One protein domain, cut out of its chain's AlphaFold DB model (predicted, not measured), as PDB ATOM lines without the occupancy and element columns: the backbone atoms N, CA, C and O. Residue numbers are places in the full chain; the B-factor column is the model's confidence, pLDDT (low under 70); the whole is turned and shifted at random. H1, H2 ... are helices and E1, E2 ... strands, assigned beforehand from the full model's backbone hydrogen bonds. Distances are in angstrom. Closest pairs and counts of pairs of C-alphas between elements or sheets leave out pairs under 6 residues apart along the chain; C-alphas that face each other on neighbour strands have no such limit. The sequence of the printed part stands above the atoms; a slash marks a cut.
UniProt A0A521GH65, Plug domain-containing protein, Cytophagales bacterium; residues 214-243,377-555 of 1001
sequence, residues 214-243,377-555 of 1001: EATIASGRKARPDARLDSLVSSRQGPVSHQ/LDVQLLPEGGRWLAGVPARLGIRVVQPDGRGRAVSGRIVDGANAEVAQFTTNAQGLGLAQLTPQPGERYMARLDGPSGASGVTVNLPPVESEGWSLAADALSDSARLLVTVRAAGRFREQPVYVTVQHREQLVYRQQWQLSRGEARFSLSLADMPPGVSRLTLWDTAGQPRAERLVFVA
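What this domain is: This is residues 214 to 243 and 377 to 555 of the 1001 residues of the protein "Plug domain-containing protein" of Cytophagales bacterium (UniProt A0A521GH65). Two small sandwiches of strands stand side by side along the longest axis, the larger one made by the sheet E1 E12 E11 E14 E15 over the sheet E9 E10 E13, the smaller by the sheet E5 E4 E7 E8 over the sheet E2 E3 E6. At one edge of each the two sheets come together, E15 by E9 and E5 by E6, and two short helices, H1 and H2, cover parts of the larger sandwich. The printed part has 209 residues with two named helices and fifteen named strands, in the order H1 E1 H2 and then E2 to E15; it is mostly strand, and each sheet, in the order given, is antiparallel. The whole is compact, with a radius of gyration of the C-alphas of 18.9 A, yet elongated, spanning 61 by 36 by 34 A.

Where its parts are: Find C-alpha 214 at (485.545, 614.096, 497.086), where H1, residues 214 to 217, begins. E1 follows at residues 221 to 223 and H2 at 227 to 234, 10.3 A long. Past the cut, look for E2 at 378 to 383, where C-alpha 378 is at (463.979, 649.977, 500.993), and E3 at 394 to 401, 22.5 A long. Read on through E4 at 411 to 415, E5 at 421 to 426, E6 at 432 to 437, E7 at 446 to 449 and E8 at 459 to 461. Then come E9 at 469 to 475, E10 at 482 to 490, the latter 26.5 A long, E11 at 498 to 504, and E12 at 507 to 515, 24.4 A long. E13 is residues 520 to 526, E14 is 533 to 540, and E15 is 546 to 554, ending with C-alpha 554 at (488.396, 633.370, 504.120).

How they stand to each other: Start with the largest sheet, strongly twisted, with E1 and E15 as edge strands. Look there for N 221 and O 515, 2.8 A, between E1 and E12; N 500 and O 512, 2.8 A, in the hairpin E11 and E12; N 501 and O 538, 3.0 A, between E11 and E14; and N 535 and O 552, 2.8 A, in the hairpin E14 and E15, each within hydrogen-bond range. The four sheets make a stack of sheets, sheets face to face, here in two pairs. The first pair, this sheet and E9 E10 E13, has best planes 4 degrees apart and strands at 23 degrees; in the smaller sheet find N 471 and O 488, 2.7 A, and N 487 and O 521, 2.7 A. The closest C-alphas of E9 and E15, Leu 472 and Ala 548, are 6.2 A apart. H2 is on the five-stranded sheet at a height of 9.5 A, over E11, along the strands at 21 degrees on the local plane. H1 is on the sheet E9 E10 E13 at a height of 5.8 A, over none of its strands. In H2 every O i to N i+4 pair is within hydrogen-bond range; H1 is too short for such a pair, and its one O i to N i+3 pair is not within range. In the second pair the strands stand at 39 degrees; find N 380 and O 399, 2.8 A, N 396 and O 435, 2.8 A, N 414 and O 423, 2.8 A, N 413 and O 448, 2.9 A, and N 447 and O 460, 2.8 A. Between the two pairs, the closest C-alphas of E3 and E9, Arg 395 and Ala 473, are 7.8 A apart.

The domain as a whole: The two C-alphas farthest apart are those of Ala 227 and Gly 454, 61.7 A. Residues 244 to 376 are not printed, and C-alphas 243 and 377 are 35.7 A apart across this cut. Of the links that are printed whole, none is long. The mean pLDDT of the printed part is 79.4; 47 residues are under 70, among them 214 to 220, 227 to 243 and 451 to 457.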
ATOM      1  N   GLU A 214     486.282 613.203 498.000       34.59
ATOM      2  CA  GLU A 214     485.545 614.096 497.086       34.59
ATOM      3  C   GLU A 214     484.269 613.384 496.565       34.59
ATOM      4  O   GLU A 214     483.309 614.047 496.194       34.59
ATOM      5  N   ALA A 215     484.210 612.046 496.626       33.84
ATOM      6  CA  ALA A 215     483.083 611.183 496.291       33.84
ATOM      7  C   ALA A 215     481.893 611.122 497.283       33.84
ATOM      8  O   ALA A 215     480.822 610.704 496.845       33.84
ATOM      9  N   THR A 216     481.993 611.500 498.569       36.84
ATOM     10  CA  THR A 216     480.836 611.383 499.503       36.84
ATOM     11  C   THR A 216     479.998 612.661 499.613       36.84
ATOM     12  O   THR A 216     478.828 612.601 499.984       36.84
ATOM     13  N   ILE A 217     480.552 613.816 499.225       41.59
ATOM     14  CA  ILE A 217     479.801 615.077 499.098       41.59
ATOM     15  C   ILE A 217     479.553 615.441 497.622       41.59
ATOM     16  O   ILE A 217     478.629 616.210 497.348       41.59
ATOM     17  N   ALA A 218     480.279 614.842 496.665       43.88
ATOM     18  CA  ALA A 218     479.997 615.036 495.246       43.88
ATOM     19  C   ALA A 218     478.792 614.269 494.722       43.88
ATOM     20  O   ALA A 218     478.883 613.142 494.242       43.88
ATOM     21  N   SER A 219     477.661 614.970 494.660       55.28
ATOM     22  CA  SER A 219     476.851 614.891 493.449       55.28
ATOM     23  C   SER A 219     477.658 615.521 492.298       55.28
ATOM     24  O   SER A 219     478.339 616.527 492.485       55.28
ATOM     25  N   GLY A 220     477.653 614.903 491.115       56.66
ATOM     26  CA  GLY A 220     478.407 615.368 489.939       56.66
ATOM     27  C   GLY A 220     479.790 614.723 489.752       56.66
ATOM     28  O   GLY A 220     480.363 614.141 490.665       56.66
ATOM     29  N   ARG A 221     480.322 614.763 488.524       78.81
ATOM     30  CA  ARG A 221     481.625 614.177 488.159       78.81
ATOM     31  C   ARG A 221     482.616 615.263 487.763       78.81
ATOM     32  O   ARG A 221     482.329 616.085 486.893       78.81
ATOM     33  N   LYS A 222     483.806 615.219 488.359       81.62
ATOM     34  CA  LYS A 222     484.952 616.056 487.997       81.62
ATOM     35  C   LYS A 222     485.417 615.693 486.580       81.62
ATOM     36  O   LYS A 222     485.774 614.543 486.325       81.62
ATOM     37  N   ALA A 223     485.376 616.641 485.647       78.12
ATOM     38  CA  ALA A 223     485.873 616.441 484.285       78.12
ATOM     39  C   ALA A 223     487.338 616.892 484.165       78.12
ATOM     40  O   ALA A 223     487.812 617.719 484.948       78.12
ATOM     41  N   ARG A 224     488.083 616.342 483.196       71.56
ATOM     42  CA  ARG A 224     489.450 616.814 482.923       71.56
ATOM     43  C   ARG A 224     489.400 618.255 482.391       71.56
ATOM     44  O   ARG A 224     488.477 618.547 481.634       71.56
ATOM     45  N   PRO A 225     490.369 619.118 482.746       64.50
ATOM     46  CA  PRO A 225     490.505 620.435 482.131       64.50
ATOM     47  C   PRO A 225     490.515 620.330 480.602       64.50
ATOM     48  O   PRO A 225     491.202 619.467 480.053       64.50
ATOM     49  N   ASP A 226     489.750 621.189 479.932       73.56
ATOM     50  CA  ASP A 226     489.711 621.299 478.477       73.56
ATOM     51  C   ASP A 226     490.292 622.647 478.008       73.56
ATOM     52  O   ASP A 226     490.518 623.568 478.796       73.56
ATOM     53  N   ALA A 227     490.519 622.783 476.698       66.94
ATOM     54  CA  ALA A 227     491.088 624.003 476.116       66.94
ATOM     55  C   ALA A 227     490.234 625.262 476.383       66.94
ATOM     56  O   ALA A 227     490.741 626.383 476.318       66.94
ATOM     57  N   ARG A 228     488.939 625.100 476.694       66.38
ATOM     58  CA  ARG A 228     488.041 626.211 477.042       66.38
ATOM     59  C   ARG A 228     488.296 626.704 478.455       66.38
ATOM     60  O   ARG A 228     488.341 627.914 478.654       66.38
ATOM     61  N   LEU A 229     488.508 625.799 479.412       64.50
ATOM     62  CA  LEU A 229     488.927 626.174 480.759       64.50
ATOM     63  C   LEU A 229     490.258 626.930 480.727       64.50
ATOM     64  O   LEU A 229     490.406 627.927 481.426       64.50
ATOM     65  N   ASP A 230     491.200 626.523 479.879       65.81
ATOM     66  CA  ASP A 230     492.452 627.264 479.705       65.81
ATOM     67  C   ASP A 230     492.239 628.633 479.038       65.81
ATOM     68  O   ASP A 230     492.793 629.627 479.508       65.81
ATOM     69  N   SER A 231     491.363 628.728 478.032       62.00
ATOM     70  CA  SER A 231     490.992 629.996 477.380       62.00
ATOM     71  C   SER A 231     490.294 630.992 478.328       62.00
ATOM     72  O   SER A 231     490.557 632.199 478.289       62.00
ATOM     73  N   LEU A 232     489.436 630.495 479.224       60.75
ATOM     74  CA  LEU A 232     488.784 631.277 480.280       60.75
ATOM     75  C   LEU A 232     489.794 631.885 481.258       60.75
ATOM     76  O   LEU A 232     489.624 633.015 481.713       60.75
ATOM     77  N   VAL A 233     490.862 631.146 481.560       58.34
ATOM     78  CA  VAL A 233     491.944 631.623 482.424       58.34
ATOM     79  C   VAL A 233     492.843 632.614 481.689       58.34
ATOM     80  O   VAL A 233     493.148 633.674 482.232       58.34
ATOM     81  N   SER A 234     493.221 632.325 480.442       51.41
ATOM     82  CA  SER A 234     494.142 633.167 479.673       51.41
ATOM     83  C   SER A 234     493.529 634.504 479.244       51.41
ATOM     84  O   SER A 234     494.216 635.519 479.262       51.41
ATOM     85  N   SER A 235     492.236 634.540 478.898       48.03
ATOM     86  CA  SER A 235     491.533 635.780 478.509       48.03
ATOM     87  C   SER A 235     491.416 636.801 479.648       48.03
ATOM     88  O   SER A 235     491.234 637.988 479.388       48.03
ATOM     89  N   ARG A 236     491.566 636.362 480.905       49.91
ATOM     90  CA  ARG A 236     491.554 637.228 482.094       49.91
ATOM     91  C   ARG A 236     492.927 637.511 482.696       49.91
ATOM     92  O   ARG A 236     493.028 638.407 483.525       49.91
ATOM     93  N   GLN A 237     493.976 636.829 482.243       40.88
ATOM     94  CA  GLN A 237     495.372 637.188 482.528       40.88
ATOM     95  C   GLN A 237     495.934 638.210 481.522       40.88
ATOM     96  O   GLN A 237     497.148 638.290 481.337       40.88
ATOM     97  N   GLY A 238     495.066 638.982 480.849       34.22
ATOM     98  CA  GLY A 238     495.484 640.089 479.986       34.22
ATOM     99  C   GLY A 238     496.465 641.031 480.702       34.22
ATOM    100  O   GLY A 238     496.519 641.027 481.934       34.22
ATOM    101  N   PRO A 239     497.272 641.807 479.952       32.31
ATOM    102  CA  PRO A 239     498.336 642.623 480.530       32.31
ATOM    103  C   PRO A 239     497.801 643.431 481.715       32.31
ATOM    104  O   PRO A 239     496.726 644.018 481.634       32.31
ATOM    105  N   VAL A 240     498.573 643.443 482.803       36.03
ATOM    106  CA  VAL A 240     498.311 644.022 484.141       36.03
ATOM    107  C   VAL A 240     497.874 645.512 484.113       36.03
ATOM    108  O   VAL A 240     497.606 646.119 485.141       36.03
ATOM    109  N   SER A 241     497.751 646.129 482.938       33.22
ATOM    110  CA  SER A 241     497.675 647.568 482.704       33.22
ATOM    111  C   SER A 241     496.312 648.244 482.927       33.22
ATOM    112  O   SER A 241     496.225 649.443 482.676       33.22
ATOM    113  N   HIS A 242     495.256 647.551 483.382       44.31
ATOM    114  CA  HIS A 242     493.912 648.154 483.526       44.31
ATOM    115  C   HIS A 242     493.120 647.755 484.788       44.31
ATOM    116  O   HIS A 242     491.892 647.847 484.789       44.31
ATOM    117  N   GLN A 243     493.768 647.318 485.871       56.38
ATOM    118  CA  GLN A 243     493.063 647.115 487.146       56.38
ATOM    119  C   GLN A 243     493.043 648.413 487.964       56.38
ATOM    120  O   GLN A 243     494.068 649.077 488.108       56.38
ATOM    121  N   LEU A 377     460.616 652.027 503.763       73.12
ATOM    122  CA  LEU A 377     461.752 651.118 503.874       73.12
ATOM    123  C   LEU A 377     462.147 650.637 502.473       73.12
ATOM    124  O   LEU A 377     461.286 650.191 501.713       73.12
ATOM    125  N   ASP A 378     463.438 650.691 502.149       77.50
ATOM    126  CA  ASP A 378     463.979 649.977 500.993       77.50
ATOM    127  C   ASP A 378     464.267 648.535 501.421       77.50
ATOM    128  O   ASP A 378     465.101 648.271 502.291       77.50
ATOM    129  N   VAL A 379     463.505 647.608 500.845       80.44
ATOM    130  CA  VAL A 379     463.587 646.176 501.126       80.44
ATOM    131  C   VAL A 379     464.045 645.476 499.859       80.44
ATOM    132  O   VAL A 379     463.356 645.485 498.840       80.44
ATOM    133  N   GLN A 380     465.190 644.814 499.949       84.31
ATOM    134  CA  GLN A 380     465.797 644.076 498.853       84.31
ATOM    135  C   GLN A 380     465.815 642.588 499.191       84.31
ATOM    136  O   GLN A 380     466.250 642.188 500.272       84.31
ATOM    137  N   LEU A 381     465.345 641.771 498.248       84.81
ATOM    138  CA  LEU A 381     465.380 640.311 498.315       84.81
ATOM    139  C   LEU A 381     466.310 639.798 497.219       84.81
ATOM    140  O   LEU A 381     466.099 640.064 496.034       84.81
ATOM    141  N   LEU A 382     467.354 639.088 497.628       86.62
ATOM    142  CA  LEU A 382     468.554 638.847 496.837       86.62
ATOM    143  C   LEU A 382     468.835 637.335 496.782       86.62
ATOM    144  O   LEU A 382     469.451 636.789 497.698       86.62
ATOM    145  N   PRO A 383     468.369 636.624 495.736       89.56
ATOM    146  CA  PRO A 383     468.657 635.203 495.550       89.56
ATOM    147  C   PRO A 383     470.154 634.914 495.490       89.56
ATOM    148  O   PRO A 383     470.863 635.540 494.700       89.56
ATOM    149  N   GLU A 384     470.644 633.948 496.265       90.00
ATOM    150  CA  GLU A 384     472.046 633.525 496.213       90.00
ATOM    151  C   GLU A 384     472.438 633.105 494.782       90.00
ATOM    152  O   GLU A 384     471.690 632.416 494.086       90.00
ATOM    153  N   GLY A 385     473.584 633.588 494.293       77.00
ATOM    154  CA  GLY A 385     474.011 633.367 492.906       77.00
ATOM    155  C   GLY A 385     473.268 634.210 491.855       77.00
ATOM    156  O   GLY A 385     473.560 634.095 490.665       77.00
ATOM    157  N   GLY A 386     472.328 635.069 492.269       77.25
ATOM    158  CA  GLY A 386     471.681 636.083 491.431       77.25
ATOM    159  C   GLY A 386     470.471 635.611 490.617       77.25
ATOM    160  O   GLY A 386     469.935 636.399 489.833       77.25
ATOM    161  N   ARG A 387     470.031 634.354 490.783       81.38
ATOM    162  CA  ARG A 387     468.914 633.752 490.030       81.38
ATOM    163  C   ARG A 387     467.912 633.047 490.934       81.38
ATOM    164  O   ARG A 387     468.277 632.481 491.958       81.38
ATOM    165  N   TRP A 388     466.650 633.053 490.513       86.00
ATOM    166  CA  TRP A 388     465.525 632.482 491.253       86.00
ATOM    167  C   TRP A 388     464.857 631.389 490.412       86.00
ATOM    168  O   TRP A 388     464.045 631.694 489.545       86.00
ATOM    169  N   LEU A 389     465.259 630.125 490.596       91.38
ATOM    170  CA  LEU A 389     464.933 629.024 489.676       91.38
ATOM    171  C   LEU A 389     463.814 628.115 490.191       91.38
ATOM    172  O   LEU A 389     463.878 627.629 491.318       91.38
ATOM    173  N   ALA A 390     462.849 627.798 489.329       91.62
ATOM    174  CA  ALA A 390     461.749 626.895 489.650       91.62
ATOM    175  C   ALA A 390     462.238 625.491 490.060       91.62
ATOM    176  O   ALA A 390     463.054 624.874 489.373       91.62
ATOM    177  N   GLY A 391     461.702 624.967 491.164       88.94
ATOM    178  CA  GLY A 391     461.999 623.633 491.689       88.94
ATOM    179  C   GLY A 391     463.389 623.480 492.317       88.94
ATOM    180  O   GLY A 391     463.765 622.367 492.679       88.94
ATOM    181  N   VAL A 392     464.153 624.568 492.453       90.62
ATOM    182  CA  VAL A 392     465.500 624.559 493.038       90.62
ATOM    183  C   VAL A 392     465.468 625.274 494.393       90.62
ATOM    184  O   VAL A 392     465.117 626.452 494.429       90.62
ATOM    185  N   PRO A 393     465.841 624.613 495.507       90.56
ATOM    186  CA  PRO A 393     465.920 625.273 496.807       90.56
ATOM    187  C   PRO A 393     466.918 626.425 496.767       90.56
ATOM    188  O   PRO A 393     468.073 626.222 496.376       90.56
ATOM    189  N   ALA A 394     466.483 627.610 497.190       87.00
ATOM    190  CA  ALA A 394     467.274 628.822 497.089       87.00
ATOM    191  C   ALA A 394     467.263 629.627 498.397       87.00
ATOM    192  O   ALA A 394     466.251 629.748 499.094       87.00
ATOM    193  N   ARG A 395     468.438 630.172 498.721       92.31
ATOM    194  CA  ARG A 395     468.664 631.114 499.818       92.31
ATOM    195  C   ARG A 395     468.405 632.529 499.311       92.31
ATOM    196  O   ARG A 395     468.875 632.898 498.236       92.31
ATOM    197  N   LEU A 396     467.660 633.312 500.080       91.69
ATOM    198  CA  LEU A 396     467.334 634.706 499.798       91.69
ATOM    199  C   LEU A 396     467.991 635.584 500.855       91.69
ATOM    200  O   LEU A 396     467.563 635.574 502.009       91.69
ATOM    201  N   GLY A 397     469.005 636.350 500.459       91.06
ATOM    202  CA  GLY A 397     469.506 637.451 501.270       91.06
ATOM    203  C   GLY A 397     468.445 638.539 501.370       91.06
ATOM    204  O   GLY A 397     467.819 638.899 500.373       91.06
ATOM    205  N   ILE A 398     468.226 639.054 502.570       91.00
ATOM    206  CA  ILE A 398     467.243 640.098 502.840       91.00
ATOM    207  C   ILE A 398     467.993 641.301 503.378       91.00
ATOM    208  O   ILE A 398     468.746 641.177 504.340       91.00
ATOM    209  N   ARG A 399     467.781 642.458 502.758       89.19
ATOM    210  CA  ARG A 399     468.323 643.734 503.218       89.19
ATOM    211  C   ARG A 399     467.189 644.725 503.398       89.19
ATOM    212  O   ARG A 399     466.420 644.949 502.470       89.19
ATOM    213  N   VAL A 400     467.111 645.325 504.578       84.50
ATOM    214  CA  VAL A 400     466.097 646.317 504.938       84.50
ATOM    215  C   VAL A 400     466.796 647.563 505.435       84.50
ATOM    216  O   VAL A 400     467.401 647.550 506.507       84.50
ATOM    217  N   VAL A 401     466.711 648.637 504.656       79.44
ATOM    218  CA  VAL A 401     467.313 649.925 504.995       79.44
ATOM    219  C   VAL A 401     466.263 651.023 505.088       79.44
ATOM    220  O   VAL A 401     465.251 651.040 504.387       79.44
ATOM    221  N   GLN A 402     466.505 651.946 506.003       69.50
ATOM    222  CA  GLN A 402     465.730 653.157 506.192       69.50
ATOM    223  C   GLN A 402     466.159 654.225 505.166       69.50
ATOM    224  O   GLN A 402     467.237 654.125 504.577       69.50
ATOM    225  N   PRO A 403     465.361 655.292 504.960       59.72
ATOM    226  CA  PRO A 403     465.714 656.391 504.050       59.72
ATOM    227  C   PRO A 403     467.037 657.118 504.356       59.72
ATOM    228  O   PRO A 403     467.549 657.849 503.504       59.72
ATOM    229  N   ASP A 404     467.571 656.969 505.569       59.12
ATOM    230  CA  ASP A 404     468.876 657.495 505.992       59.12
ATOM    231  C   ASP A 404     470.050 656.545 505.661       59.12
ATOM    232  O   ASP A 404     471.210 656.851 505.940       59.12
ATOM    233  N   GLY A 405     469.753 655.395 505.046       66.62
ATOM    234  CA  GLY A 405     470.707 654.367 504.652       66.62
ATOM    235  C   GLY A 405     471.074 653.369 505.752       66.62
ATOM    236  O   GLY A 405     471.893 652.492 505.475       66.62
ATOM    237  N   ARG A 406     470.505 653.476 506.963       73.25
ATOM    238  CA  ARG A 406     470.754 652.529 508.060       73.25
ATOM    239  C   ARG A 406     469.858 651.305 507.996       73.25
ATOM    240  O   ARG A 406     468.703 651.375 507.584       73.25
ATOM    241  N   GLY A 407     470.391 650.184 508.444       79.69
ATOM    242  CA  GLY A 407     469.686 648.936 508.622       79.69
ATOM    243  C   GLY A 407     468.576 649.023 509.662       79.69
ATOM    244  O   GLY A 407     468.685 649.736 510.660       79.69
ATOM    245  N   ARG A 408     467.498 648.265 509.448       83.81
ATOM    246  CA  ARG A 408     466.414 648.112 510.427       83.81
ATOM    247  C   ARG A 408     466.091 646.642 510.652       83.81
ATOM    248  O   ARG A 408     465.723 645.935 509.713       83.81
ATOM    249  N   ALA A 409     466.162 646.218 511.912       90.25
ATOM    250  CA  ALA A 409     465.656 644.919 512.340       90.25
ATOM    251  C   ALA A 409     464.137 644.849 512.128       90.25
ATOM    252  O   ALA A 409     463.392 645.713 512.603       90.25
ATOM    253  N   VAL A 410     463.688 643.831 511.404       89.19
ATOM    254  CA  VAL A 410     462.283 643.552 511.107       89.19
ATOM    255  C   VAL A 410     462.039 642.046 511.104       89.19
ATOM    256  O   VAL A 410     462.954 641.247 510.903       89.19
ATOM    257  N   SER A 411     460.781 641.670 511.274       91.38
ATOM    258  CA  SER A 411     460.287 640.318 511.019       91.38
ATOM    259  C   SER A 411     459.315 640.361 509.848       91.38
ATOM    260  O   SER A 411     458.733 641.409 509.544       91.38
ATOM    261  N   GLY A 412     459.182 639.248 509.143       90.69
ATOM    262  CA  GLY A 412     458.247 639.151 508.041       90.69
ATOM    263  C   GLY A 412     458.090 637.737 507.516       90.69
ATOM    264  O   GLY A 412     458.720 636.783 507.974       90.69
ATOM    265  N   ARG A 413     457.229 637.618 506.511       93.12
ATOM    266  CA  ARG A 413     456.885 636.358 505.853       93.12
ATOM    267  C   ARG A 413     456.876 636.506 504.343       93.12
ATOM    268  O   ARG A 413     456.540 637.565 503.820       93.12
ATOM    269  N   ILE A 414     457.230 635.443 503.639       92.94
ATOM    270  CA  ILE A 414     457.075 635.323 502.193       92.94
ATOM    271  C   ILE A 414     455.778 634.562 501.939       92.94
ATOM    272  O   ILE A 414     455.552 633.502 502.523       92.94
ATOM    273  N   VAL A 415     454.933 635.118 501.077       94.06
ATOM    274  CA  VAL A 415     453.660 634.535 500.654       94.06
ATOM    275  C   VAL A 415     453.648 634.288 499.148       94.06
ATOM    276  O   VAL A 415     454.349 634.979 498.404       94.06
ATOM    277  N   ASP A 416     452.866 633.311 498.703       92.88
ATOM    278  CA  ASP A 416     452.626 633.024 497.284       92.88
ATOM    279  C   ASP A 416     451.498 633.894 496.679       92.88
ATOM    280  O   ASP A 416     450.954 634.797 497.329       92.88
ATOM    281  N   GLY A 417     451.133 633.631 495.418       88.50
ATOM    282  CA  GLY A 417     450.073 634.355 494.711       88.50
ATOM    283  C   GLY A 417     448.670 634.127 495.288       88.50
ATOM    284  O   GLY A 417     447.794 634.973 495.104       88.50
ATOM    285  N   ALA A 418     448.468 633.027 496.020       90.94
ATOM    286  CA  ALA A 418     447.250 632.721 496.768       90.94
ATOM    287  C   ALA A 418     447.266 633.311 498.189       90.94
ATOM    288  O   ALA A 418     446.308 633.139 498.945       90.94
ATOM    289  N   ASN A 419     448.323 634.053 498.534       89.25
ATOM    290  CA  ASN A 419     448.554 634.639 499.842       89.25
ATOM    291  C   ASN A 419     448.769 633.609 500.973       89.25
ATOM    292  O   ASN A 419     448.584 633.934 502.150       89.25
ATOM    293  N   ALA A 420     449.165 632.382 500.632       92.69
ATOM    294  CA  ALA A 420     449.594 631.381 501.599       92.69
ATOM    295  C   ALA A 420     451.048 631.637 502.009       92.69
ATOM    296  O   ALA A 420     451.883 632.024 501.193       92.69
ATOM    297  N   GLU A 421     451.353 631.442 503.289       93.50
ATOM    298  CA  GLU A 421     452.703 631.606 503.821       93.50
ATOM    299  C   GLU A 421     453.602 630.436 503.413       93.50
ATOM    300  O   GLU A 421     453.253 629.276 503.625       93.50
ATOM    301  N   VAL A 422     454.770 630.751 502.848       94.38
ATOM    302  CA  VAL A 422     455.728 629.754 502.343       94.38
ATOM    303  C   VAL A 422     457.097 629.814 503.025       94.38
ATOM    304  O   VAL A 422     457.843 628.841 502.962       94.38
ATOM    305  N   ALA A 423     457.444 630.933 503.669       93.56
ATOM    306  CA  ALA A 423     458.654 631.072 504.483       93.56
ATOM    307  C   ALA A 423     458.536 632.252 505.462       93.56
ATOM    308  O   ALA A 423     457.843 633.228 505.177       93.56
ATOM    309  N   GLN A 424     459.271 632.203 506.573       93.69
ATOM    310  CA  GLN A 424     459.422 633.313 507.521       93.69
ATOM    311  C   GLN A 424     460.863 633.823 507.528       93.69
ATOM    312  O   GLN A 424     461.789 633.089 507.177       93.69
ATOM    313  N   PHE A 425     461.055 635.078 507.932       93.62
ATOM    314  CA  PHE A 425     462.381 635.653 508.108       93.62
ATOM    315  C   PHE A 425     462.429 636.715 509.202       93.62
ATOM    316  O   PHE A 425     461.448 637.393 509.510       93.62
ATOM    317  N   THR A 426     463.630 636.905 509.734       94.44
ATOM    318  CA  THR A 426     463.986 638.001 510.634       94.44
ATOM    319  C   THR A 426     465.290 638.626 510.166       94.44
ATOM    320  O   THR A 426     466.169 637.917 509.672       94.44
ATOM    321  N   THR A 427     465.436 639.936 510.334       93.00
ATOM    322  CA  THR A 427     466.698 640.637 510.088       93.00
ATOM    323  C   THR A 427     467.372 641.042 511.396       93.00
ATOM    324  O   THR A 427     466.713 641.301 512.406       93.00
ATOM    325  N   ASN A 428     468.704 641.089 511.383       92.50
ATOM    326  CA  ASN A 428     469.515 641.572 512.494       92.50
ATOM    327  C   ASN A 428     469.428 643.108 512.635       92.50
ATOM    328  O   ASN A 428     468.718 643.789 511.891       92.50
ATOM    329  N   ALA A 429     470.169 643.679 513.590       89.38
ATOM    330  CA  ALA A 429     470.179 645.123 513.848       89.38
ATOM    331  C   ALA A 429     470.604 645.969 512.630       89.38
ATOM    332  O   ALA A 429     470.158 647.104 512.500       89.38
ATOM    333  N   GLN A 430     471.417 645.409 511.727       88.38
ATOM    334  CA  GLN A 430     471.860 646.028 510.470       88.38
ATOM    335  C   GLN A 430     470.871 645.788 509.315       88.38
ATOM    336  O   GLN A 430     471.162 646.101 508.162       88.38
ATOM    337  N   GLY A 431     469.688 645.239 509.601       88.56
ATOM    338  CA  GLY A 431     468.662 644.973 508.603       88.56
ATOM    339  C   GLY A 431     469.021 643.859 507.624       88.56
ATOM    340  O   GLY A 431     468.413 643.790 506.559       88.56
ATOM    341  N   LEU A 432     469.981 642.994 507.964       93.25
ATOM    342  CA  LEU A 432     470.395 641.856 507.145       93.25
ATOM    343  C   LEU A 432     469.730 640.572 507.644       93.25
ATOM    344  O   LEU A 432     469.662 640.332 508.846       93.25
ATOM    345  N   GLY A 433     469.249 639.732 506.737       93.25
ATOM    346  CA  GLY A 433     468.608 638.466 507.084       93.25
ATOM    347  C   GLY A 433     468.674 637.441 505.962       93.25
ATOM    348  O   GLY A 433     469.187 637.708 504.874       93.25
ATOM    349  N   LEU A 434     468.140 636.259 506.244       94.50
ATOM    350  CA  LEU A 434     468.105 635.128 505.327       94.50
ATOM    351  C   LEU A 434     466.727 634.470 505.378       94.50
ATOM    352  O   LEU A 434     466.190 634.234 506.457       94.50
ATOM    353  N   ALA A 435     466.196 634.118 504.211       93.44
ATOM    354  CA  ALA A 435     465.089 633.177 504.070       93.44
ATOM    355  C   ALA A 435     465.493 632.018 503.156       93.44
ATOM    356  O   ALA A 435     466.381 632.153 502.312       93.44
ATOM    357  N   GLN A 436     464.817 630.881 503.294       91.81
ATOM    358  CA  GLN A 436     464.960 629.740 502.394       91.81
ATOM    359  C   GLN A 436     463.598 629.357 501.835       91.81
ATOM    360  O   GLN A 436     462.620 629.277 502.573       91.81
ATOM    361  N   LEU A 437     463.538 629.141 500.523       91.88
ATOM    362  CA  LEU A 437     462.313 628.773 499.822       91.88
ATOM    363  C   LEU A 437     462.662 628.036 498.520       91.88
ATOM    364  O   LEU A 437     463.663 628.333 497.870       91.88
ATOM    365  N   THR A 438     461.812 627.087 498.130       94.06
ATOM    366  CA  THR A 438     461.867 626.417 496.824       94.06
ATOM    367  C   THR A 438     460.725 626.951 495.959       94.06
ATOM    368  O   THR A 438     459.575 626.562 496.183       94.06
ATOM    369  N   PRO A 439     460.989 627.849 494.994       92.81
ATOM    370  CA  PRO A 439     459.925 628.464 494.216       92.81
ATOM    371  C   PRO A 439     459.328 627.485 493.204       92.81
ATOM    372  O   PRO A 439     460.030 626.675 492.599       92.81
ATOM    373  N   GLN A 440     458.024 627.590 492.987       93.31
ATOM    374  CA  GLN A 440     457.283 626.789 492.013       93.31
ATOM    375  C   GLN A 440     457.203 627.477 490.636       93.31
ATOM    376  O   GLN A 440     457.226 628.710 490.565       93.31
ATOM    377  N   PRO A 441     457.114 626.715 489.527       90.31
ATOM    378  CA  PRO A 441     456.995 627.279 488.183       90.31
ATOM    379  C   PRO A 441     455.759 628.177 488.032       90.31
ATOM    380  O   PRO A 441     454.653 627.765 488.358       90.31
ATOM    381  N   GLY A 442     455.938 629.386 487.495       86.44
ATOM    382  CA  GLY A 442     454.837 630.318 487.205       86.44
ATOM    383  C   GLY A 442     454.255 631.051 488.420       86.44
ATOM    384  O   GLY A 442     453.504 632.009 488.233       86.44
ATOM    385  N   GLU A 443     454.641 630.662 489.638       91.94
ATOM    386  CA  GLU A 443     454.205 631.323 490.865       91.94
ATOM    387  C   GLU A 443     454.837 632.703 491.050       91.94
ATOM    388  O   GLU A 443     455.951 632.989 490.597       91.94
ATOM    389  N   ARG A 444     454.113 633.570 491.762       91.81
ATOM    390  CA  ARG A 444     454.586 634.897 492.164       91.81
ATOM    391  C   ARG A 444     454.659 634.957 493.676       91.81
ATOM    392  O   ARG A 444     453.725 634.548 494.350       91.81
ATOM    393  N   TYR A 445     455.749 635.511 494.190       92.44
ATOM    394  CA  TYR A 445     455.982 635.604 495.624       92.44
ATOM    395  C   TYR A 445     456.057 637.062 496.063       92.44
ATOM    396  O   TYR A 445     456.562 637.921 495.335       92.44
ATOM    397  N   MET A 446     455.581 637.333 497.273       92.19
ATOM    398  CA  MET A 446     455.662 638.644 497.910       92.19
ATOM    399  C   MET A 446     456.215 638.491 499.326       92.19
ATOM    400  O   MET A 446     455.791 637.610 500.065       92.19
ATOM    401  N   ALA A 447     457.130 639.364 499.731       90.00
ATOM    402  CA  ALA A 447     457.544 639.499 501.120       90.00
ATOM    403  C   ALA A 447     456.635 640.515 501.817       90.00
ATOM    404  O   ALA A 447     456.425 641.612 501.302       90.00
ATOM    405  N   ARG A 448     456.112 640.158 502.988       90.44
ATOM    406  CA  ARG A 448     455.299 641.009 503.858       90.44
ATOM    407  C   ARG A 448     456.028 641.210 505.170       90.44
ATOM    408  O   ARG A 448     456.248 640.250 505.903       90.44
ATOM    409  N   LEU A 449     456.399 642.452 505.446       87.81
ATOM    410  CA  LEU A 449     457.000 642.832 506.715       87.81
ATOM    411  C   LEU A 449     455.903 642.977 507.763       87.81
ATOM    412  O   LEU A 449     454.818 643.481 507.467       87.81
ATOM    413  N   ASP A 450     456.191 642.579 508.993       83.12
ATOM    414  CA  ASP A 450     455.281 642.798 510.103       83.12
ATOM    415  C   ASP A 450     455.270 644.287 510.466       83.12
ATOM    416  O   ASP A 450     456.302 644.899 510.756       83.12
ATOM    417  N   GLY A 451     454.091 644.907 510.381       64.25
ATOM    418  CA  GLY A 451     453.902 646.303 510.759       64.25
ATOM    419  C   GLY A 451     453.887 646.475 512.281       64.25
ATOM    420  O   GLY A 451     453.528 645.540 513.002       64.25
ATOM    421  N   PRO A 452     454.214 647.670 512.806       53.62
ATOM    422  CA  PRO A 452     453.950 647.979 514.204       53.62
ATOM    423  C   PRO A 452     452.440 647.844 514.458       53.62
ATOM    424  O   PRO A 452     451.642 648.536 513.829       53.62
ATOM    425  N   SER A 453     452.079 646.889 515.321       39.78
ATOM    426  CA  SER A 453     450.755 646.649 515.922       39.78
ATOM    427  C   SER A 453     449.577 647.358 515.228       39.78
ATOM    428  O   SER A 453     449.137 648.420 515.665       39.78
ATOM    429  N   GLY A 454     449.062 646.748 514.153       42.72
ATOM    430  CA  GLY A 454     447.817 647.152 513.479       42.72
ATOM    431  C   GLY A 454     447.967 647.904 512.148       42.72
ATOM    432  O   GLY A 454     446.965 648.091 511.463       42.72
ATOM    433  N   ALA A 455     449.177 648.300 511.740       47.09
ATOM    434  CA  ALA A 455     449.413 648.908 510.425       47.09
ATOM    435  C   ALA A 455     449.629 647.858 509.315       47.09
ATOM    436  O   ALA A 455     450.299 646.846 509.530       47.09
ATOM    437  N   SER A 456     449.110 648.122 508.108       49.81
ATOM    438  CA  SER A 456     449.391 647.322 506.907       49.81
ATOM    439  C   SER A 456     450.896 647.311 506.627       49.81
ATOM    440  O   SER A 456     451.486 648.350 506.335       49.81
ATOM    441  N   GLY A 457     451.516 646.138 506.751       63.19
ATOM    442  CA  GLY A 457     452.950 645.940 506.556       63.19
ATOM    443  C   GLY A 457     453.443 646.286 505.147       63.19
ATOM    444  O   GLY A 457     452.691 646.207 504.171       63.19
ATOM    445  N   VAL A 458     454.725 646.648 505.028       76.62
ATOM    446  CA  VAL A 458     455.376 646.875 503.726       76.62
ATOM    447  C   VAL A 458     455.372 645.561 502.948       76.62
ATOM    448  O   VAL A 458     455.817 644.533 503.460       76.62
ATOM    449  N   THR A 459     454.851 645.589 501.723       82.81
ATOM    450  CA  THR A 459     454.819 644.420 500.839       82.81
ATOM    451  C   THR A 459     455.712 644.661 499.630       82.81
ATOM    452  O   THR A 459     455.553 645.668 498.942       82.81
ATOM    453  N   VAL A 460     456.626 643.730 499.355       84.75
ATOM    454  CA  VAL A 460     457.580 643.816 498.241       84.75
ATOM    455  C   VAL A 460     457.506 642.557 497.391       84.75
ATOM    456  O   VAL A 460     457.516 641.444 497.908       84.75
ATOM    457  N   ASN A 461     457.423 642.728 496.073       86.06
ATOM    458  CA  ASN A 461     457.423 641.608 495.135       86.06
ATOM    459  C   ASN A 461     458.821 640.989 495.049       86.06
ATOM    460  O   ASN A 461     459.811 641.708 494.908       86.06
ATOM    461  N   LEU A 462     458.897 639.661 495.077       85.06
ATOM    462  CA  LEU A 462     460.134 638.950 494.766       85.06
ATOM    463  C   LEU A 462     460.395 638.957 493.246       85.06
ATOM    464  O   LEU A 462     459.463 639.146 492.454       85.06
ATOM    465  N   PRO A 463     461.650 638.721 492.817       80.56
ATOM    466  CA  PRO A 463     461.973 638.518 491.410       80.56
ATOM    467  C   PRO A 463     461.125 637.400 490.774       80.56
ATOM    468  O   PRO A 463     460.782 636.428 491.453       80.56
ATOM    469  N   PRO A 464     460.801 637.497 489.471       85.75
ATOM    470  CA  PRO A 464     460.067 636.443 488.779       85.75
ATOM    471  C   PRO A 464     460.857 635.130 488.784       85.75
ATOM    472  O   PRO A 464     462.078 635.135 488.629       85.75
ATOM    473  N   VAL A 465     460.149 634.009 488.936       90.50
ATOM    474  CA  VAL A 465     460.745 632.669 488.899       90.50
ATOM    475  C   VAL A 465     461.169 632.330 487.468       90.50
ATOM    476  O   VAL A 465     460.352 632.320 486.547       90.50
ATOM    477  N   GLU A 466     462.448 632.029 487.283       89.62
ATOM    478  CA  GLU A 466     463.021 631.539 486.033       89.62
ATOM    479  C   GLU A 466     462.800 630.017 485.921       89.62
ATOM    480  O   GLU A 466     463.016 629.266 486.873       89.62
ATOM    481  N   SER A 467     462.370 629.533 484.755       88.94
ATOM    482  CA  SER A 467     462.089 628.105 484.523       88.94
ATOM    483  C   SER A 467     463.339 627.262 484.248       88.94
ATOM    484  O   SER A 467     463.292 626.032 484.302       88.94
ATOM    485  N   GLU A 468     464.462 627.906 483.935       88.75
ATOM    486  CA  GLU A 468     465.704 627.250 483.551       88.75
ATOM    487  C   GLU A 468     466.930 628.095 483.916       88.75
ATOM    488  O   GLU A 468     466.881 629.323 483.919       88.75
ATOM    489  N   GLY A 469     468.050 627.433 484.207       87.75
ATOM    490  CA  GLY A 469     469.326 628.087 484.496       87.75
ATOM    491  C   GLY A 469     470.166 627.297 485.491       87.75
ATOM    492  O   GLY A 469     469.849 626.150 485.808       87.75
ATOM    493  N   TRP A 470     471.216 627.936 486.003       88.25
ATOM    494  CA  TRP A 470     472.019 627.433 487.117       88.25
ATOM    495  C   TRP A 470     471.899 628.344 488.337       88.25
ATOM    496  O   TRP A 470     471.704 629.551 488.207       88.25
ATOM    497  N   SER A 471     472.057 627.754 489.512       90.62
ATOM    498  CA  SER A 471     472.171 628.419 490.806       90.62
ATOM    499  C   SER A 471     473.477 627.991 491.464       90.62
ATOM    500  O   SER A 471     473.949 626.870 491.252       90.62
ATOM    501  N   LEU A 472     474.056 628.902 492.237       90.81
ATOM    502  CA  LEU A 472     475.300 628.712 492.967       90.81
ATOM    503  C   LEU A 472     475.042 629.086 494.424       90.81
ATOM    504  O   LEU A 472     474.579 630.190 494.689       90.81
ATOM    505  N   ALA A 473     475.369 628.181 495.337       91.25
ATOM    506  CA  ALA A 473     475.336 628.418 496.769       91.25
ATOM    507  C   ALA A 473     476.672 628.027 497.400       91.25
ATOM    508  O   ALA A 473     477.315 627.069 496.961       91.25
ATOM    509  N   ALA A 474     477.069 628.763 498.432       90.50
ATOM    510  CA  ALA A 474     478.263 628.476 499.210       90.50
ATOM    511  C   ALA A 474     477.946 628.515 500.709       90.50
ATOM    512  O   ALA A 474     477.281 629.432 501.199       90.50
ATOM    513  N   ASP A 475     478.430 627.506 501.421       85.38
ATOM    514  CA  ASP A 475     478.371 627.398 502.871       85.38
ATOM    515  C   ASP A 475     479.796 627.460 503.424       85.38
ATOM    516  O   ASP A 475     480.597 626.541 503.233       85.38
ATOM    517  N   ALA A 476     480.096 628.603 504.038       74.88
ATOM    518  CA  ALA A 476     481.375 628.935 504.658       74.88
ATOM    519  C   ALA A 476     481.309 628.898 506.196       74.88
ATOM    520  O   ALA A 476     482.263 629.310 506.850       74.88
ATOM    521  N   LEU A 477     480.172 628.486 506.772       72.88
ATOM    522  CA  LEU A 477     479.926 628.547 508.216       72.88
ATOM    523  C   LEU A 477     479.965 627.169 508.869       72.88
ATOM    524  O   LEU A 477     480.381 627.061 510.018       72.88
ATOM    525  N   SER A 478     479.538 626.127 508.150       64.50
ATOM    526  CA  SER A 478     479.487 624.768 508.699       64.50
ATOM    527  C   SER A 478     480.869 624.163 508.969       64.50
ATOM    528  O   SER A 478     480.985 623.272 509.803       64.50
ATOM    529  N   ASP A 479     481.908 624.627 508.269       63.94
ATOM    530  CA  ASP A 479     483.285 624.148 508.409       63.94
ATOM    531  C   ASP A 479     484.269 625.310 508.180       63.94
ATOM    532  O   ASP A 479     484.285 625.935 507.122       63.94
ATOM    533  N   SER A 480     485.110 625.612 509.171       65.38
ATOM    534  CA  SER A 480     486.105 626.692 509.084       65.38
ATOM    535  C   SER A 480     487.320 626.350 508.211       65.38
ATOM    536  O   SER A 480     488.075 627.239 507.815       65.38
ATOM    537  N   ALA A 481     487.554 625.068 507.933       64.69
ATOM    538  CA  ALA A 481     488.655 624.592 507.105       64.69
ATOM    539  C   ALA A 481     488.241 624.377 505.644       64.69
ATOM    540  O   ALA A 481     489.110 624.345 504.763       64.69
ATOM    541  N   ARG A 482     486.939 624.240 505.371       75.88
ATOM    542  CA  ARG A 482     486.433 623.892 504.046       75.88
ATOM    543  C   ARG A 482     485.224 624.712 503.631       75.88
ATOM    544  O   ARG A 482     484.280 624.899 504.383       75.88
ATOM    545  N   LEU A 483     485.199 625.095 502.362       82.19
ATOM    546  CA  LEU A 483     484.048 625.740 501.748       82.19
ATOM    547  C   LEU A 483     483.199 624.717 501.002       82.19
ATOM    548  O   LEU A 483     483.659 624.127 500.022       82.19
ATOM    549  N   LEU A 484     481.946 624.545 501.411       87.25
ATOM    550  CA  LEU A 484     481.006 623.684 500.706       87.25
ATOM    551  C   LEU A 484     480.282 624.466 499.608       87.25
ATOM    552  O   LEU A 484     479.515 625.386 499.876       87.25
ATOM    553  N   VAL A 485     480.487 624.070 498.356       91.00
ATOM    554  CA  VAL A 485     479.887 624.690 497.174       91.00
ATOM    555  C   VAL A 485     478.819 623.770 496.597       91.00
ATOM    556  O   VAL A 485     479.046 622.579 496.401       91.00
ATOM    557  N   THR A 486     477.644 624.324 496.305       92.00
ATOM    558  CA  THR A 486     476.536 623.605 495.668       92.00
ATOM    559  C   THR A 486     476.113 624.330 494.397       92.00
ATOM    560  O   THR A 486     475.742 625.503 494.429       92.00
ATOM    561  N   VAL A 487     476.137 623.621 493.274       92.94
ATOM    562  CA  VAL A 487     475.624 624.060 491.978       92.94
ATOM    563  C   VAL A 487     474.386 623.240 491.651       92.94
ATOM    564  O   VAL A 487     474.449 622.015 491.583       92.94
ATOM    565  N   ARG A 488     473.257 623.902 491.403       92.38
ATOM    566  CA  ARG A 488     472.018 623.245 490.953       92.38
ATOM    567  C   ARG A 488     471.528 623.852 489.659       92.38
ATOM    568  O   ARG A 488     471.701 625.045 489.432       92.38
ATOM    569  N   ALA A 489     470.880 623.046 488.835       91.69
ATOM    570  CA  ALA A 489     470.357 623.443 487.541       91.69
ATOM    571  C   ALA A 489     468.866 623.124 487.400       91.69
ATOM    572  O   ALA A 489     468.376 622.120 487.918       91.69
ATOM    573  N   ALA A 490     468.173 623.947 486.619       90.38
ATOM    574  CA  ALA A 490     466.784 623.753 486.216       90.38
ATOM    575  C   ALA A 490     466.658 623.673 484.685       90.38
ATOM    576  O   ALA A 490     467.466 624.241 483.941       90.38
ATOM    577  N   GLY A 491     465.627 622.972 484.208       88.00
ATOM    578  CA  GLY A 491     465.330 622.833 482.779       88.00
ATOM    579  C   GLY A 491     466.465 622.182 481.979       88.00
ATOM    580  O   GLY A 491     467.087 621.215 482.425       88.00
ATOM    581  N   ARG A 492     466.762 622.731 480.795       85.81
ATOM    582  CA  ARG A 492     467.780 622.207 479.858       85.81
ATOM    583  C   ARG A 492     469.226 622.264 480.366       85.81
ATOM    584  O   ARG A 492     470.119 621.721 479.720       85.81
ATOM    585  N   PHE A 493     469.471 622.937 481.487       85.81
ATOM    586  CA  PHE A 493     470.807 623.104 482.063       85.81
ATOM    587  C   PHE A 493     471.227 621.933 482.965       85.81
ATOM    588  O   PHE A 493     472.392 621.853 483.343       85.81
ATOM    589  N   ARG A 494     470.314 621.000 483.287       87.75
ATOM    590  CA  ARG A 494     470.578 619.856 484.188       87.75
ATOM    591  C   ARG A 494     471.638 618.879 483.687       87.75
ATOM    592  O   ARG A 494     472.298 618.254 484.508       87.75
ATOM    593  N   GLU A 495     471.808 618.784 482.372       84.19
ATOM    594  CA  GLU A 495     472.776 617.888 481.722       84.19
ATOM    595  C   GLU A 495     474.023 618.632 481.212       84.19
ATOM    596  O   GLU A 495     474.956 618.018 480.690       84.19
ATOM    597  N   GLN A 496     474.053 619.963 481.335       87.44
ATOM    598  CA  GLN A 496     475.156 620.769 480.819       87.44
ATOM    599  C   GLN A 496     476.306 620.822 481.830       87.44
ATOM    600  O   GLN A 496     476.061 621.013 483.025       87.44
ATOM    601  N   PRO A 497     477.564 620.688 481.374       88.44
ATOM    602  CA  PRO A 497     478.707 620.922 482.235       88.44
ATOM    603  C   PRO A 497     478.814 622.402 482.599       88.44
ATOM    604  O   PRO A 497     478.381 623.285 481.856       88.44
ATOM    605  N   VAL A 498     479.460 622.656 483.729       88.62
ATOM    606  CA  VAL A 498     479.762 624.000 484.215       88.62
ATOM    607  C   VAL A 498     481.237 624.113 484.549       88.62
ATOM    608  O   VAL A 498     481.863 623.132 484.954       88.62
ATOM    609  N   TYR A 499     481.786 625.317 484.433       86.19
ATOM    610  CA  TYR A 499     483.108 625.612 484.976       86.19
ATOM    611  C   TYR A 499     482.939 626.446 486.232       86.19
ATOM    612  O   TYR A 499     482.125 627.366 486.276       86.19
ATOM    613  N   VAL A 500     483.709 626.115 487.257       87.88
ATOM    614  CA  VAL A 500     483.760 626.871 488.502       87.88
ATOM    615  C   VAL A 500     485.164 627.414 488.651       87.88
ATOM    616  O   VAL A 500     486.140 626.668 488.549       87.88
ATOM    617  N   THR A 501     485.258 628.710 488.919       84.69
ATOM    618  CA  THR A 501     486.512 629.365 489.283       84.69
ATOM    619  C   THR A 501     486.377 630.034 490.635       84.69
ATOM    620  O   THR A 501     485.330 630.616 490.921       84.69
ATOM    621  N   VAL A 502     487.448 630.023 491.424       85.12
ATOM    622  CA  VAL A 502     487.572 630.874 492.610       85.12
ATOM    623  C   VAL A 502     488.719 631.837 492.388       85.12
ATOM    624  O   VAL A 502     489.836 631.418 492.078       85.12
ATOM    625  N   GLN A 503     488.422 633.124 492.525       79.56
ATOM    626  CA  GLN A 503     489.403 634.191 492.473       79.56
ATOM    627  C   GLN A 503     489.550 634.838 493.847       79.56
ATOM    628  O   GLN A 503     488.551 635.160 494.483       79.56
ATOM    629  N   HIS A 504     490.782 635.072 494.273       75.88
ATOM    630  CA  HIS A 504     491.118 635.804 495.485       75.88
ATOM    631  C   HIS A 504     492.071 636.937 495.109       75.88
ATOM    632  O   HIS A 504     493.084 636.666 494.471       75.88
ATOM    633  N   ARG A 505     491.750 638.199 495.442       70.00
ATOM    634  CA  ARG A 505     492.552 639.376 495.024       70.00
ATOM    635  C   ARG A 505     492.889 639.354 493.524       70.00
ATOM    636  O   ARG A 505     494.031 639.524 493.132       70.00
ATOM    637  N   GLU A 506     491.903 639.025 492.684       63.16
ATOM    638  CA  GLU A 506     492.048 638.840 491.224       63.16
ATOM    639  C   GLU A 506     493.006 637.705 490.771       63.16
ATOM    640  O   GLU A 506     493.119 637.437 489.574       63.16
ATOM    641  N   GLN A 507     493.615 636.948 491.693       68.38
ATOM    642  CA  GLN A 507     494.341 635.709 491.399       68.38
ATOM    643  C   GLN A 507     493.393 634.521 491.330       68.38
ATOM    644  O   GLN A 507     492.532 634.338 492.185       68.38
ATOM    645  N   LEU A 508     493.570 633.665 490.328       71.88
ATOM    646  CA  LEU A 508     492.824 632.419 490.221       71.88
ATOM    647  C   LEU A 508     493.429 631.363 491.153       71.88
ATOM    648  O   LEU A 508     494.513 630.857 490.879       71.88
ATOM    649  N   VAL A 509     492.709 631.010 492.217       76.88
ATOM    650  CA  VAL A 509     493.155 630.023 493.221       76.88
ATOM    651  C   VAL A 509     492.537 628.641 493.010       76.88
ATOM    652  O   VAL A 509     493.070 627.638 493.468       76.88
ATOM    653  N   TYR A 510     491.426 628.558 492.274       82.50
ATOM    654  CA  TYR A 510     490.794 627.289 491.918       82.50
ATOM    655  C   TYR A 510     490.118 627.376 490.555       82.50
ATOM    656  O   TYR A 510     489.496 628.388 490.222       82.50
ATOM    657  N   ARG A 511     490.191 626.289 489.784       84.44
ATOM    658  CA  ARG A 511     489.479 626.125 488.514       84.44
ATOM    659  C   ARG A 511     489.132 624.663 488.288       84.44
ATOM    660  O   ARG A 511     490.001 623.806 488.426       84.44
ATOM    661  N   GLN A 512     487.886 624.380 487.928       85.69
ATOM    662  CA  GLN A 512     487.451 623.009 487.678       85.69
ATOM    663  C   GLN A 512     486.198 622.955 486.802       85.69
ATOM    664  O   GLN A 512     485.279 623.754 486.974       85.69
ATOM    665  N   GLN A 513     486.136 621.973 485.902       87.88
ATOM    666  CA  GLN A 513     484.911 621.619 485.186       87.88
ATOM    667  C   GLN A 513     484.139 620.533 485.948       87.88
ATOM    668  O   GLN A 513     484.710 619.515 486.357       87.88
ATOM    669  N   TRP A 514     482.830 620.724 486.083       88.50
ATOM    670  CA  TRP A 514     481.919 619.784 486.725       88.50
ATOM    671  C   TRP A 514     480.831 619.333 485.761       88.50
ATOM    672  O   TRP A 514     480.147 620.148 485.141       88.50
ATOM    673  N   GLN A 515     480.647 618.019 485.670       89.62
ATOM    674  CA  GLN A 515     479.471 617.414 485.069       89.62
ATOM    675  C   GLN A 515     478.408 617.243 486.157       89.62
ATOM    676  O   GLN A 515     478.662 616.577 487.161       89.62
ATOM    677  N   LEU A 516     477.224 617.821 485.972       88.00
ATOM    678  CA  LEU A 516     476.138 617.709 486.947       88.00
ATOM    679  C   LEU A 516     475.549 616.286 486.944       88.00
ATOM    680  O   LEU A 516     475.423 615.660 485.894       88.00
ATOM    681  N   SER A 517     475.166 615.771 488.114       85.00
ATOM    682  CA  SER A 517     474.415 614.518 488.255       85.00
ATOM    683  C   SER A 517     472.981 614.837 488.662       85.00
ATOM    684  O   SER A 517     472.753 615.464 489.693       85.00
ATOM    685  N   ARG A 518     471.998 614.457 487.833       84.12
ATOM    686  CA  ARG A 518     470.574 614.814 488.024       84.12
ATOM    687  C   ARG A 518     470.343 616.331 488.187       84.12
ATOM    688  O   ARG A 518     469.380 616.758 488.829       84.12
ATOM    689  N   GLY A 519     471.197 617.149 487.568       86.31
ATOM    690  CA  GLY A 519     471.165 618.607 487.668       86.31
ATOM    691  C   GLY A 519     471.801 619.198 488.923       86.31
ATOM    692  O   GLY A 519     471.588 620.378 489.177       86.31
ATOM    693  N   GLU A 520     472.569 618.432 489.698       88.94
ATOM    694  CA  GLU A 520     473.307 618.945 490.855       88.94
ATOM    695  C   GLU A 520     474.792 618.570 490.786       88.94
ATOM    696  O   GLU A 520     475.150 617.464 490.369       88.94
ATOM    697  N   ALA A 521     475.652 619.497 491.203       88.62
ATOM    698  CA  ALA A 521     476.996 619.187 491.647       88.62
ATOM    699  C   ALA A 521     477.285 619.845 492.995       88.62
ATOM    700  O   ALA A 521     477.078 621.046 493.153       88.62
ATOM    701  N   ARG A 522     477.786 619.083 493.960       87.00
ATOM    702  CA  ARG A 522     478.136 619.574 495.297       87.00
ATOM    703  C   ARG A 522     479.585 619.203 495.577       87.00
ATOM    704  O   ARG A 522     480.006 618.123 495.230       87.00
ATOM    705  N   PHE A 523     480.409 620.087 496.108       83.06
ATOM    706  CA  PHE A 523     481.822 619.772 496.334       83.06
ATOM    707  C   PHE A 523     482.410 620.688 497.390       83.06
ATOM    708  O   PHE A 523     481.867 621.748 497.683       83.06
ATOM    709  N   SER A 524     483.523 620.265 497.971       82.12
ATOM    710  CA  SER A 524     484.208 620.997 499.026       82.12
ATOM    711  C   SER A 524     485.538 621.543 498.510       82.12
ATOM    712  O   SER A 524     486.229 620.865 497.749       82.12
ATOM    713  N   LEU A 525     485.886 622.768 498.896       82.69
ATOM    714  CA  LEU A 525     487.169 623.402 498.602       82.69
ATOM    715  C   LEU A 525     487.948 623.588 499.902       82.69
ATOM    716  O   LEU A 525     487.391 624.081 500.880       82.69
ATOM    717  N   SER A 526     489.234 623.238 499.902       79.69
ATOM    718  CA  SER A 526     490.125 623.561 501.019       79.69
ATOM    719  C   SER A 526     490.276 625.077 501.133       79.69
ATOM    720  O   SER A 526     490.622 625.737 500.152       79.69
ATOM    721  N   LEU A 527     490.040 625.617 502.328       77.19
ATOM    722  CA  LEU A 527     490.348 627.010 502.655       77.19
ATOM    723  C   LEU A 527     491.769 627.170 503.211       77.19
ATOM    724  O   LEU A 527     492.194 628.292 503.454       77.19
ATOM    725  N   ALA A 528     492.510 626.074 503.420       69.06
ATOM    726  CA  ALA A 528     493.825 626.117 504.059       69.06
ATOM    727  C   ALA A 528     494.896 626.842 503.247       69.06
ATOM    728  O   ALA A 528     495.708 627.555 503.828       69.06
ATOM    729  N   ASP A 529     494.838 626.707 501.927       67.81
ATOM    730  CA  ASP A 529     495.800 627.316 501.009       67.81
ATOM    731  C   ASP A 529     495.281 628.642 500.423       67.81
ATOM    732  O   ASP A 529     495.929 629.251 499.571       67.81
ATOM    733  N   MET A 530     494.086 629.085 500.836       77.50
ATOM    734  CA  MET A 530     493.505 630.337 500.357       77.50
ATOM    735  C   MET A 530     493.989 631.507 501.220       77.50
ATOM    736  O   MET A 530     493.909 631.425 502.447       77.50
ATOM    737  N   PRO A 531     494.441 632.621 500.615       78.44
ATOM    738  CA  PRO A 531     494.793 633.798 501.392       78.44
ATOM    739  C   PRO A 531     493.549 634.408 502.067       78.44
ATOM    740  O   PRO A 531     492.425 634.225 501.586       78.44
ATOM    741  N   PRO A 532     493.730 635.146 503.173       85.62
ATOM    742  CA  PRO A 532     492.623 635.737 503.906       85.62
ATOM    743  C   PRO A 532     491.989 636.924 503.178       85.62
ATOM    744  O   PRO A 532     492.665 637.714 502.505       85.62
ATOM    745  N   GLY A 533     490.680 637.083 503.375       88.56
ATOM    746  CA  GLY A 533     489.855 638.128 502.772       88.56
ATOM    747  C   GLY A 533     488.734 637.572 501.892       88.56
ATOM    748  O   GLY A 533     488.410 636.384 501.925       88.56
ATOM    749  N   VAL A 534     488.121 638.441 501.090       88.69
ATOM    750  CA  VAL A 534     487.023 638.059 500.192       88.69
ATOM    751  C   VAL A 534     487.527 637.302 498.957       88.69
ATOM    752  O   VAL A 534     488.364 637.787 498.196       88.69
ATOM    753  N   SER A 535     486.941 636.130 498.716       87.75
ATOM    754  CA  SER A 535     487.111 635.316 497.511       87.75
ATOM    755  C   SER A 535     485.825 635.311 496.683       87.75
ATOM    756  O   SER A 535     484.725 635.157 497.212       87.75
ATOM    757  N   ARG A 536     485.948 635.452 495.362       86.06
ATOM    758  CA  ARG A 536     484.841 635.416 494.400       86.06
ATOM    759  C   ARG A 536     484.758 634.051 493.727       86.06
ATOM    760  O   ARG A 536     485.660 633.667 492.985       86.06
ATOM    761  N   LEU A 537     483.646 633.358 493.932       88.69
ATOM    762  CA  LEU A 537     483.270 632.170 493.179       88.69
ATOM    763  C   LEU A 537     482.462 632.601 491.959       88.69
ATOM    764  O   LEU A 537     481.492 633.345 492.099       88.69
ATOM    765  N   THR A 538     482.821 632.091 490.785       84.38
ATOM    766  CA  THR A 538     482.096 632.350 489.537       84.38
ATOM    767  C   THR A 538     481.772 631.033 488.847       84.38
ATOM    768  O   THR A 538     482.636 630.166 488.687       84.38
ATOM    769  N   LEU A 539     480.512 630.897 488.436       85.94
ATOM    770  CA  LEU A 539     480.024 629.806 487.604       85.94
ATOM    771  C   LEU A 539     479.989 630.250 486.142       85.94
ATOM    772  O   LEU A 539     479.426 631.302 485.838       85.94
ATOM    773  N   TRP A 540     480.516 629.428 485.244       80.62
ATOM    774  CA  TRP A 540     480.620 629.725 483.820       80.62
ATOM    775  C   TRP A 540     479.942 628.664 482.972       80.62
ATOM    776  O   TRP A 540     479.970 627.473 483.300       80.62
ATOM    777  N   ASP A 541     479.379 629.107 481.852       77.12
ATOM    778  CA  ASP A 541     478.840 628.216 480.834       77.12
ATOM    779  C   ASP A 541     479.900 627.769 479.814       77.12
ATOM    780  O   ASP A 541     481.054 628.201 479.819       77.12
ATOM    781  N   THR A 542     479.500 626.883 478.904       77.56
ATOM    782  CA  THR A 542     480.364 626.373 477.831       77.56
ATOM    783  C   THR A 542     480.745 627.406 476.776       77.56
ATOM    784  O   THR A 542     481.640 627.130 475.979       77.56
ATOM    785  N   ALA A 543     480.081 628.564 476.747       68.25
ATOM    786  CA  ALA A 543     480.423 629.693 475.885       68.25
ATOM    787  C   ALA A 543     481.387 630.679 476.574       68.25
ATOM    788  O   ALA A 543     481.725 631.711 475.998       68.25
ATOM    789  N   GLY A 544     481.829 630.366 477.796       64.25
ATOM    790  CA  GLY A 544     482.742 631.189 478.575       64.25
ATOM    791  C   GLY A 544     482.089 632.422 479.203       64.25
ATOM    792  O   GLY A 544     482.788 633.367 479.561       64.25
ATOM    793  N   GLN A 545     480.761 632.435 479.342       68.88
ATOM    794  CA  GLN A 545     480.031 633.540 479.961       68.88
ATOM    795  C   GLN A 545     479.779 633.256 481.446       68.88
ATOM    796  O   GLN A 545     479.365 632.143 481.793       68.88
ATOM    797  N   PRO A 546     479.988 634.237 482.343       73.31
ATOM    798  CA  PRO A 546     479.702 634.055 483.756       73.31
ATOM    799  C   PRO A 546     478.178 634.084 483.977       73.31
ATOM    800  O   PRO A 546     477.456 634.904 483.408       73.31
ATOM    801  N   ARG A 547     477.659 633.151 484.781       79.12
ATOM    802  CA  ARG A 547     476.213 632.902 484.955       79.12
ATOM    803  C   ARG A 547     475.702 633.130 486.368       79.12
ATOM    804  O   ARG A 547     474.525 633.463 486.510       79.12
ATOM    805  N   ALA A 548     476.569 632.945 487.360       81.69
ATOM    806  CA  ALA A 548     476.302 633.174 488.774       81.69
ATOM    807  C   ALA A 548     477.610 633.524 489.500       81.69
ATOM    808  O   ALA A 548     478.672 633.017 489.131       81.69
ATOM    809  N   GLU A 549     477.523 634.357 490.537       84.06
ATOM    810  CA  GLU A 549     478.651 634.699 491.409       84.06
ATOM    811  C   GLU A 549     478.268 634.630 492.884       84.06
ATOM    812  O   GLU A 549     477.128 634.910 493.260       84.06
ATOM    813  N   ARG A 550     479.249 634.291 493.723       89.31
ATOM    814  CA  ARG A 550     479.127 634.305 495.180       89.31
ATOM    815  C   ARG A 550     480.443 634.753 495.805       89.31
ATOM    816  O   ARG A 550     481.481 634.157 495.543       89.31
ATOM    817  N   LEU A 551     480.401 635.805 496.619       90.12
ATOM    818  CA  LEU A 551     481.538 636.203 497.452       90.12
ATOM    819  C   LEU A 551     481.545 635.367 498.730       90.12
ATOM    820  O   LEU A 551     480.481 635.154 499.292       90.12
ATOM    821  N   VAL A 552     482.702 634.925 499.204       91.81
ATOM    822  CA  VAL A 552     482.877 634.240 500.497       91.81
ATOM    823  C   VAL A 552     484.068 634.853 501.217       91.81
ATOM    824  O   VAL A 552     484.980 635.350 500.558       91.81
ATOM    825  N   PHE A 553     484.078 634.835 502.546       92.06
ATOM    826  CA  PHE A 553     485.217 635.325 503.315       92.06
ATOM    827  C   PHE A 553     486.083 634.165 503.788       92.06
ATOM    828  O   PHE A 553     485.576 633.208 504.369       92.06
ATOM    829  N   VAL A 554     487.389 634.267 503.554       88.81
ATOM    830  CA  VAL A 554     488.396 633.370 504.120       88.81
ATOM    831  C   VAL A 554     488.987 634.057 505.344       88.81
ATOM    832  O   VAL A 554     489.580 635.131 505.229       88.81
ATOM    833  N   ALA A 555     488.790 633.460 506.520       83.06
ATOM    834  CA  ALA A 555     489.272 634.020 507.775       83.06
ATOM    835  C   ALA A 555     490.804 633.983 507.874       83.06
ATOM    836  O   ALA A 555     491.457 633.059 507.386       83.06
TER     837      ALA A 555